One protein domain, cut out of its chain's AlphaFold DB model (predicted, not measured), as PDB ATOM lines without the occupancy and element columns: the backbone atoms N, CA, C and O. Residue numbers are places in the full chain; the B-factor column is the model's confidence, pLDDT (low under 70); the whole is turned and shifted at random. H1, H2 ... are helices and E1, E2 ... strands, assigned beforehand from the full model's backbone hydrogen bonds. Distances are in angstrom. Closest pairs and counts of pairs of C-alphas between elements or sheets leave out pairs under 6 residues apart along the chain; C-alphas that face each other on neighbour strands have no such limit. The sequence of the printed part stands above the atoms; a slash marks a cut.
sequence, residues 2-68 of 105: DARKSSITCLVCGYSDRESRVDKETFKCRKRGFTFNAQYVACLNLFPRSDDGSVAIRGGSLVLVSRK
ATOM      1  N   ASP A   2      -7.625 -22.648  56.036       89.44
ATOM      2  CA  ASP A   2      -7.948 -24.081  56.139       89.44
ATOM      3  C   ASP A   2      -6.902 -24.943  55.408       89.44
ATOM      4  O   ASP A   2      -6.725 -24.843  54.188       89.44
ATOM      5  N   ALA A   3      -6.227 -25.817  56.157       91.25
ATOM      6  CA  ALA A   3      -5.193 -26.720  55.656       91.25
ATOM      7  C   ALA A   3      -5.719 -28.075  55.167       91.25
ATOM      8  O   ALA A   3      -4.945 -28.908  54.685       91.25
ATOM      9  N   ARG A   4      -7.029 -28.329  55.244       92.12
ATOM     10  CA  ARG A   4      -7.596 -29.601  54.795       92.12
ATOM     11  C   ARG A   4      -7.247 -29.880  53.336       92.12
ATOM     12  O   ARG A   4      -7.402 -29.043  52.447       92.12
ATOM     13  N   LYS A   5      -6.785 -31.108  53.098       92.75
ATOM     14  CA  LYS A   5      -6.417 -31.642  51.779       92.75
ATOM     15  C   LYS A   5      -5.275 -30.893  51.060       92.75
ATOM     16  O   LYS A   5      -5.051 -31.156  49.882       92.75
ATOM     17  N   SER A   6      -4.526 -30.005  51.723       92.81
ATOM     18  CA  SER A   6      -3.467 -29.208  51.076       92.81
ATOM     19  C   SER A   6      -2.302 -30.060  50.555       92.81
ATOM     20  O   SER A   6      -1.836 -29.848  49.446       92.81
ATOM     21  N   SER A   7      -1.868 -31.074  51.307       92.12
ATOM     22  CA  SER A   7      -0.742 -31.948  50.919       92.12
ATOM     23  C   SER A   7      -1.114 -33.099  49.979       92.12
ATOM     24  O   SER A   7      -0.244 -33.867  49.581       92.12
ATOM     25  N   ILE A   8      -2.396 -33.239  49.633       94.44
ATOM     26  CA  ILE A   8      -2.912 -34.359  48.827       94.44
ATOM     27  C   ILE A   8      -3.620 -33.898  47.548       94.44
ATOM     28  O   ILE A   8      -4.158 -34.724  46.815       94.44
ATOM     29  N   THR A   9      -3.645 -32.589  47.288       95.88
ATOM     30  CA  THR A   9      -4.289 -31.998  46.110       95.88
ATOM     31  C   THR A   9      -3.250 -31.676  45.049       95.88
ATOM     32  O   THR A   9      -2.258 -31.000  45.313       95.88
ATOM     33  N   CYS A  10      -3.472 -32.157  43.831       94.25
ATOM     34  CA  CYS A  10      -2.568 -31.914  42.719       94.25
ATOM     35  C   CYS A  10      -2.658 -30.466  42.220       94.25
ATOM     36  O   CYS A  10      -3.733 -30.018  41.829       94.25
ATOM     37  N   LEU A  11      -1.509 -29.793  42.119       90.62
ATOM     38  CA  LEU A  11      -1.392 -28.426  41.590       90.62
ATOM     39  C   LEU A  11      -1.741 -28.310  40.097       90.62
ATOM     40  O   LEU A  11      -2.094 -27.235  39.631       90.62
ATOM     41  N   VAL A  12      -1.638 -29.407  39.341       90.25
ATOM     42  CA  VAL A  12      -1.878 -29.419  37.887       90.25
ATOM     43  C   VAL A  12      -3.352 -29.636  37.553       90.25
ATOM     44  O   VAL A  12      -3.881 -29.005  36.647       90.25
ATOM     45  N   CYS A  13      -4.012 -30.576  38.237       90.88
ATOM     46  CA  CYS A  13      -5.360 -31.023  37.864       90.88
ATOM     47  C   CYS A  13      -6.420 -30.841  38.954       90.88
ATOM     48  O   CYS A  13      -7.567 -31.221  38.738       90.88
ATOM     49  N   GLY A  14      -6.052 -30.339  40.135       90.81
ATOM     50  CA  GLY A  14      -6.976 -30.121  41.252       90.81
ATOM     51  C   GLY A  14      -7.509 -31.395  41.916       90.81
ATOM     52  O   GLY A  14      -8.271 -31.311  42.873       90.81
ATOM     53  N   TYR A  15      -7.122 -32.587  41.449       93.75
ATOM     54  CA  TYR A  15      -7.566 -33.842  42.050       93.75
ATOM     55  C   TYR A  15      -6.937 -34.043  43.433       93.75
ATOM     56  O   TYR A  15      -5.714 -33.953  43.573       93.75
ATOM     57  N   SER A  16      -7.772 -34.336  44.432       93.75
ATOM     58  CA  SER A  16      -7.352 -34.645  45.799       93.75
ATOM     59  C   SER A  16      -7.493 -36.133  46.084       93.75
ATOM     60  O   SER A  16      -8.582 -36.682  45.933       93.75
ATOM     61  N   ASP A  17      -6.431 -36.767  46.569       93.50
ATOM     62  CA  ASP A  17      -6.460 -38.190  46.907       93.50
ATOM     63  C   ASP A  17      -5.445 -38.528  47.997       93.50
ATOM     64  O   ASP A  17      -4.284 -38.136  47.909       93.50
ATOM     65  N   ARG A  18      -5.883 -39.257  49.029       91.94
ATOM     66  CA  ARG A  18      -5.068 -39.564  50.216       91.94
ATOM     67  C   ARG A  18      -3.797 -40.327  49.855       91.94
ATOM     68  O   ARG A  18      -2.758 -40.060  50.445       91.94
ATOM     69  N   GLU A  19      -3.872 -41.189  48.848       93.25
ATOM     70  CA  GLU A  19      -2.730 -41.961  48.347       93.25
ATOM     71  C   GLU A  19      -1.777 -41.141  47.467       93.25
ATOM     72  O   GLU A  19      -0.692 -41.605  47.129       93.25
ATOM     73  N   SER A  20      -2.143 -39.908  47.087       93.19
ATOM     74  CA  SER A  20      -1.233 -39.048  46.319       93.19
ATOM     75  C   SER A  20      -0.051 -38.555  47.153       93.19
ATOM     76  O   SER A  20       0.956 -38.137  46.587       93.19
ATOM     77  N   ARG A  21      -0.135 -38.602  48.487       92.44
ATOM     78  CA  ARG A  21       1.024 -38.413  49.361       92.44
ATOM     79  C   ARG A  21       1.636 -39.779  49.653       92.44
ATOM     80  O   ARG A  21       1.115 -40.517  50.481       92.44
ATOM     81  N   VAL A  22       2.717 -40.094  48.947       93.81
ATOM     82  CA  VAL A  22       3.377 -41.406  49.010       93.81
ATOM     83  C   VAL A  22       4.160 -41.547  50.315       93.81
ATOM     84  O   VAL A  22       4.091 -42.580  50.970       93.81
ATOM     85  N   ASP A  23       4.856 -40.484  50.717       93.25
ATOM     86  CA  ASP A  23       5.623 -40.435  51.961       93.25
ATOM     87  C   ASP A  23       5.633 -39.009  52.560       93.25
ATOM     88  O   ASP A  23       4.807 -38.146  52.227       93.25
ATOM     89  N   LYS A  24       6.534 -38.746  53.515       92.25
ATOM     90  CA  LYS A  24       6.640 -37.439  54.181       92.25
ATOM     91  C   LYS A  24       6.972 -36.315  53.194       92.25
ATOM     92  O   LYS A  24       6.465 -35.203  53.377       92.25
ATOM     93  N   GLU A  25       7.789 -36.598  52.191       95.00
ATOM     94  CA  GLU A  25       8.383 -35.647  51.258       95.00
ATOM     95  C   GLU A  25       7.881 -35.818  49.832       95.00
ATOM     96  O   GLU A  25       7.895 -34.843  49.099       95.00
ATOM     97  N   THR A  26       7.380 -36.983  49.433       95.69
ATOM     98  CA  THR A  26       6.982 -37.251  48.048       95.69
ATOM     99  C   THR A  26       5.475 -37.149  47.857       95.69
ATOM    100  O   THR A  26       4.676 -37.825  48.512       95.69
ATOM    101  N   PHE A  27       5.077 -36.333  46.885       96.38
ATOM    102  CA  PHE A  27       3.730 -36.282  46.335       96.38
ATOM    103  C   PHE A  27       3.739 -36.782  44.889       96.38
ATOM    104  O   PHE A  27       4.571 -36.356  44.086       96.38
ATOM    105  N   LYS A  28       2.776 -37.637  44.534       96.00
ATOM    106  CA  LYS A  28       2.546 -38.126  43.173       96.00
ATOM    107  C   LYS A  28       1.058 -38.109  42.842       96.00
ATOM    108  O   LYS A  28       0.258 -38.821  43.436       96.00
ATOM    109  N   CYS A  29       0.681 -37.336  41.831       94.81
ATOM    110  CA  CYS A  29      -0.684 -37.320  41.327       94.81
ATOM    111  C   CYS A  29      -1.001 -38.615  40.570       94.81
ATOM    112  O   CYS A  29      -0.390 -38.894  39.537       94.81
ATOM    113  N   ARG A  30      -2.031 -39.349  41.004       92.81
ATOM    114  CA  ARG A  30      -2.457 -40.587  40.327       92.81
ATOM    115  C   ARG A  30      -3.121 -40.385  38.958       92.81
ATOM    116  O   ARG A  30      -3.104 -41.299  38.149       92.81
ATOM    117  N   LYS A  31      -3.666 -39.195  38.658       91.75
ATOM    118  CA  LYS A  31      -4.335 -38.919  37.367       91.75
ATOM    119  C   LYS A  31      -3.393 -38.490  36.245       91.75
ATOM    120  O   LYS A  31      -3.611 -38.841  35.095       91.75
ATOM    121  N   ARG A  32      -2.408 -37.647  36.562       88.00
ATOM    122  CA  ARG A  32      -1.530 -36.999  35.568       88.00
ATOM    123  C   ARG A  32      -0.054 -37.372  35.731       88.00
ATOM    124  O   ARG A  32       0.759 -36.918  34.944       88.00
ATOM    125  N   GLY A  33       0.303 -38.134  36.768       89.62
ATOM    126  CA  GLY A  33       1.687 -38.532  37.042       89.62
ATOM    127  C   GLY A  33       2.586 -37.423  37.597       89.62
ATOM    128  O   GLY A  33       3.763 -37.675  37.812       89.62
ATOM    129  N   PHE A  34       2.059 -36.220  37.854       90.69
ATOM    130  CA  PHE A  34       2.829 -35.102  38.410       90.69
ATOM    131  C   PHE A  34       3.468 -35.477  39.751       90.69
ATOM    132  O   PHE A  34       2.751 -35.833  40.689       90.69
ATOM    133  N   THR A  35       4.788 -35.350  39.840       93.81
ATOM    134  CA  THR A  35       5.577 -35.620  41.045       93.81
ATOM    135  C   THR A  35       6.216 -34.348  41.569       93.81
ATOM    136  O   THR A  35       6.825 -33.601  40.805       93.81
ATOM    137  N   PHE A  36       6.109 -34.112  42.873       93.50
ATOM    138  CA  PHE A  36       6.747 -32.974  43.528       93.50
ATOM    139  C   PHE A  36       6.930 -33.238  45.020       93.50
ATOM    140  O   PHE A  36       6.450 -34.246  45.538       93.50
ATOM    141  N   ASN A  37       7.588 -32.323  45.728       94.69
ATOM    142  CA  ASN A  37       7.711 -32.463  47.168       94.69
ATOM    143  C   ASN A  37       6.378 -32.130  47.874       94.69
ATOM    144  O   ASN A  37       5.789 -31.072  47.653       94.69
ATOM    145  N   ALA A  38       5.899 -33.027  48.737       94.69
ATOM    146  CA  ALA A  38       4.613 -32.953  49.422       94.69
ATOM    147  C   ALA A  38       4.474 -31.734  50.343       94.69
ATOM    148  O   ALA A  38       3.377 -31.186  50.470       94.69
ATOM    149  N   GLN A  39       5.564 -31.289  50.973       95.00
ATOM    150  CA  GLN A  39       5.557 -30.096  51.823       95.00
ATOM    151  C   GLN A  39       5.374 -28.844  50.968       95.00
ATOM    152  O   GLN A  39       4.521 -28.011  51.269       95.00
ATOM    153  N   TYR A  40       6.087 -28.759  49.842       94.12
ATOM    154  CA  TYR A  40       5.898 -27.663  48.897       94.12
ATOM    155  C   TYR A  40       4.493 -27.670  48.291       94.12
ATOM    156  O   TYR A  40       3.865 -26.621  48.235       94.12
ATOM    157  N   VAL A  41       3.954 -28.831  47.901       93.94
ATOM    158  CA  VAL A  41       2.560 -28.939  47.427       93.94
ATOM    159  C   VAL A  41       1.580 -28.410  48.474       93.94
ATOM    160  O   VAL A  41       0.651 -27.681  48.125       93.94
ATOM    161  N   ALA A  42       1.797 -28.719  49.755       94.75
ATOM    162  CA  ALA A  42       0.966 -28.203  50.834       94.75
ATOM    163  C   ALA A  42       1.018 -26.673  50.917       94.75
ATOM    164  O   ALA A  42      -0.035 -26.037  50.921       94.75
ATOM    165  N   CYS A  43       2.219 -26.087  50.926       93.50
ATOM    166  CA  CYS A  43       2.406 -24.635  50.964       93.50
ATOM    167  C   CYS A  43       1.794 -23.951  49.735       93.50
ATOM    168  O   CYS A  43       1.078 -22.965  49.868       93.50
ATOM    169  N   LEU A  44       2.002 -24.511  48.544       93.88
ATOM    170  CA  LEU A  44       1.475 -23.977  47.288       93.88
ATOM    171  C   LEU A  44      -0.055 -24.042  47.224       93.88
ATOM    172  O   LEU A  44      -0.685 -23.120  46.720       93.88
ATOM    173  N   ASN A  45      -0.673 -25.086  47.779       93.88
ATOM    174  CA  ASN A  45      -2.131 -25.168  47.893       93.88
ATOM    175  C   ASN A  45      -2.705 -24.246  48.981       93.88
ATOM    176  O   ASN A  45      -3.881 -23.889  48.909       93.88
ATOM    177  N   LEU A  46      -1.913 -23.889  49.997       94.19
ATOM    178  CA  LEU A  46      -2.291 -22.926  51.034       94.19
ATOM    179  C   LEU A  46      -2.169 -21.480  50.547       94.19
ATOM    180  O   LEU A  46      -3.023 -20.671  50.883       94.19
ATOM    181  N   PHE A  47      -1.169 -21.180  49.721       90.56
ATOM    182  CA  PHE A  47      -0.867 -19.843  49.208       90.56
ATOM    183  C   PHE A  47      -2.097 -19.068  48.682       90.56
ATOM    184  O   PHE A  47      -2.360 -17.968  49.168       90.56
ATOM    185  N   PRO A  48      -2.943 -19.627  47.790       88.50
ATOM    186  CA  PRO A  48      -4.160 -18.937  47.362       88.50
ATOM    187  C   PRO A  48      -5.265 -18.898  48.421       88.50
ATOM    188  O   PRO A  48      -6.115 -18.015  48.385       88.50
ATOM    189  N   ARG A  49      -5.278 -19.828  49.382       89.81
ATOM    190  CA  ARG A  49      -6.274 -19.860  50.472       89.81
ATOM    191  C   ARG A  49      -5.995 -18.823  51.553       89.81
ATOM    192  O   ARG A  49      -6.905 -18.465  52.295       89.81
ATOM    193  N   SER A  50      -4.743 -18.403  51.675       87.69
ATOM    194  CA  SER A  50      -4.309 -17.342  52.578       87.69
ATOM    195  C   SER A  50      -4.566 -15.944  52.031       87.69
ATOM    196  O   SER A  50      -4.290 -14.985  52.739       87.69
ATOM    197  N   ASP A  51      -5.061 -15.821  50.791       84.31
ATOM    198  CA  ASP A  51      -5.026 -14.559  50.052       84.31
ATOM    199  C   ASP A  51      -3.585 -14.017  49.988       84.31
ATOM    200  O   ASP A  51      -3.365 -12.838  50.201       84.31
ATOM    201  N   ASP A  52      -2.573 -14.866  49.756       84.88
ATOM    202  CA  ASP A  52      -1.177 -14.419  49.555       84.88
ATOM    203  C   ASP A  52      -0.855 -14.214  48.061       84.88
ATOM    204  O   ASP A  52       0.093 -13.518  47.685       84.88
ATOM    205  N   GLY A  53      -1.676 -14.785  47.177       88.44
ATOM    206  CA  GLY A  53      -1.515 -14.706  45.732       88.44
ATOM    207  C   GLY A  53      -2.113 -15.914  45.021       88.44
ATOM    208  O   GLY A  53      -3.038 -16.549  45.507       88.44
ATOM    209  N   SER A  54      -1.581 -16.248  43.848       88.38
ATOM    210  CA  SER A  54      -1.977 -17.428  43.078       88.38
ATOM    211  C   SER A  54      -0.765 -18.224  42.604       88.38
ATOM    212  O   SER A  54       0.341 -17.699  42.472       88.38
ATOM    213  N   VAL A  55      -0.977 -19.516  42.364       90.62
ATOM    214  CA  VAL A  55       0.030 -20.420  41.800       90.62
ATOM    215  C   VAL A  55      -0.364 -20.721  40.362       90.62
ATOM    216  O   VAL A  55      -1.480 -21.170  40.109       90.62
ATOM    217  N   ALA A  56       0.547 -20.489  39.422       87.38
ATOM    218  CA  ALA A  56       0.357 -20.801  38.012       87.38
ATOM    219  C   ALA A  56       1.434 -21.778  37.534       87.38
ATOM    220  O   ALA A  56       2.577 -21.735  37.985       87.38
ATOM    221  N   ILE A  57       1.084 -22.642  36.584       86.62
ATOM    222  CA  ILE A  57       2.037 -23.529  35.913       86.62
ATOM    223  C   ILE A  57       2.202 -23.017  34.484       86.62
ATOM    224  O   ILE A  57       1.234 -22.980  33.728       86.62
ATOM    225  N   ARG A  58       3.413 -22.588  34.118       82.50
ATOM    226  CA  ARG A  58       3.731 -22.043  32.789       82.50
ATOM    227  C   ARG A  58       4.961 -22.742  32.222       82.50
ATOM    228  O   ARG A  58       6.025 -22.691  32.827       82.50
ATOM    229  N   GLY A  59       4.811 -23.410  31.076       76.56
ATOM    230  CA  GLY A  59       5.928 -24.051  30.366       76.56
ATOM    231  C   GLY A  59       6.698 -25.093  31.190       76.56
ATOM    232  O   GLY A  59       7.902 -25.227  31.021       76.56
ATOM    233  N   GLY A  60       6.033 -25.783  32.125       80.25
ATOM    234  CA  GLY A  60       6.677 -26.730  33.047       80.25
ATOM    235  C   GLY A  60       7.273 -26.098  34.311       80.25
ATOM    236  O   GLY A  60       7.740 -26.829  35.179       80.25
ATOM    237  N   SER A  61       7.208 -24.773  34.458       83.50
ATOM    238  CA  SER A  61       7.677 -24.062  35.649       83.50
ATOM    239  C   SER A  61       6.518 -23.635  36.555       83.50
ATOM    240  O   SER A  61       5.457 -23.217  36.078       83.50
ATOM    241  N   LEU A  62       6.720 -23.749  37.871       87.12
ATOM    242  CA  LEU A  62       5.796 -23.268  38.901       87.12
ATOM    243  C   LEU A  62       6.080 -21.787  39.166       87.12
ATOM    244  O   LEU A  62       7.153 -21.432  39.643       87.12
ATOM    245  N   VAL A  63       5.111 -20.927  38.862       87.19
ATOM    246  CA  VAL A  63       5.211 -19.476  39.027       87.19
ATOM    247  C   VAL A  63       4.289 -19.032  40.156       87.19
ATOM    248  O   VAL A  63       3.080 -19.268  40.114       87.19
ATOM    249  N   LEU A  64       4.866 -18.365  41.153       88.94
ATOM    250  CA  LEU A  64       4.127 -17.692  42.216       88.94
ATOM    251  C   LEU A  64       3.775 -16.280  41.765       88.94
ATOM    252  O   LEU A  64       4.655 -15.465  41.499       88.94
ATOM    253  N   VAL A  65       2.482 -15.989  41.687       86.31
ATOM    254  CA  VAL A  65       1.976 -14.640  41.451       86.31
ATOM    255  C   VAL A  65       1.479 -14.116  42.786       86.31
ATOM    256  O   VAL A  65       0.318 -14.307  43.146       86.31
ATOM    257  N   SER A  66       2.378 -13.505  43.552       84.06
ATOM    258  CA  SER A  66       2.024 -12.867  44.818       84.06
ATOM    259  C   SER A  66       1.066 -11.706  44.576       84.06
ATOM    260  O   SER A  66       1.182 -10.983  43.580       84.06
ATOM    261  N   ARG A  67       0.127 -11.493  45.498       81.31
ATOM    262  CA  ARG A  67      -0.659 -10.256  45.498       81.31
ATOM    263  C   ARG A  67       0.271  -9.050  45.634       81.31
ATOM    264  O   ARG A  67       1.331  -9.140  46.254       81.31
ATOM    265  N   LYS A  68      -0.154  -7.891  45.122       67.12
ATOM    266  CA  LYS A  68       0.456  -6.613  45.508       67.12
ATOM    267  C   LYS A  68       0.133  -6.349  46.982       67.12
ATOM    268  O   LYS A  68      -0.874  -5.723  47.293       67.12
TER     269      LYS A  68
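This is residues 2 to 68 of the 105 residues of the protein "OrfB_Zn_ribbon domain-containing protein" of Candidatus Bathyarchaeota archaeon (UniProt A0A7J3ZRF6). Two small two-stranded hairpins, E1 with E2 and E3 with E4, stand at the two ends of one short helix, H1, and a long winding stretch without named elements, residues 2 to 25, lies beside the first hairpin and the helix. The 67 printed residues hold four named strands and one named helix, in the order E1 E2 H1 E3 E4; both sheets are antiparallel, and the class is mixed, with under half of the residues in named elements. The whole is compact, with a radius of gyration of the C-alphas of 11.4 A and spans of 35 by 29 by 18 A.

E3, residues 53 to 58, and E4, residues 61 to 66, form an antiparallel hairpin at 158 degrees; N 54 and O 65 are 2.8 A apart and N 58 and O 61 2.9 A, within hydrogen-bond range. H1, residues 38 to 46, comes closest to E3 at the C-alphas of Leu 44 and Val 55, 6.7 A apart, and is apart from E4. Every O i to N i+4 pair in H1 is within hydrogen-bond range. E1, residues 26 to 28, comes closest to H1 at the C-alphas of Phe 27 and Ala 38, 4.6 A apart. E1 and E2, residues 35 to 37, form the other antiparallel hairpin at 151 degrees, with N 27 and O 36 at 2.8 A, within hydrogen-bond range. Both E1 and E2 are apart from E3 and E4.

E3 is 15.8 A long, E4 15.5 A, H1 12.3 A, E2 7.2 A and E1 6.6 A, first to last C-alpha. E1 begins at C-alpha 26, (6.982, -37.251, 48.048); H1 begins at C-alpha 38, (4.613, -32.953, 49.422); E4 ends at C-alpha 66, (2.024, -12.867, 44.818).

The C-alphas farthest apart, of Glu 19 and Lys 68, are 35.6 A apart. The printed part has no cut. The links E2 to H1 and E3 to E4 are tight, E1 to E2 and H1 to E3 short. The mean pLDDT of the printed part is 90.5, with residue 68 under 70.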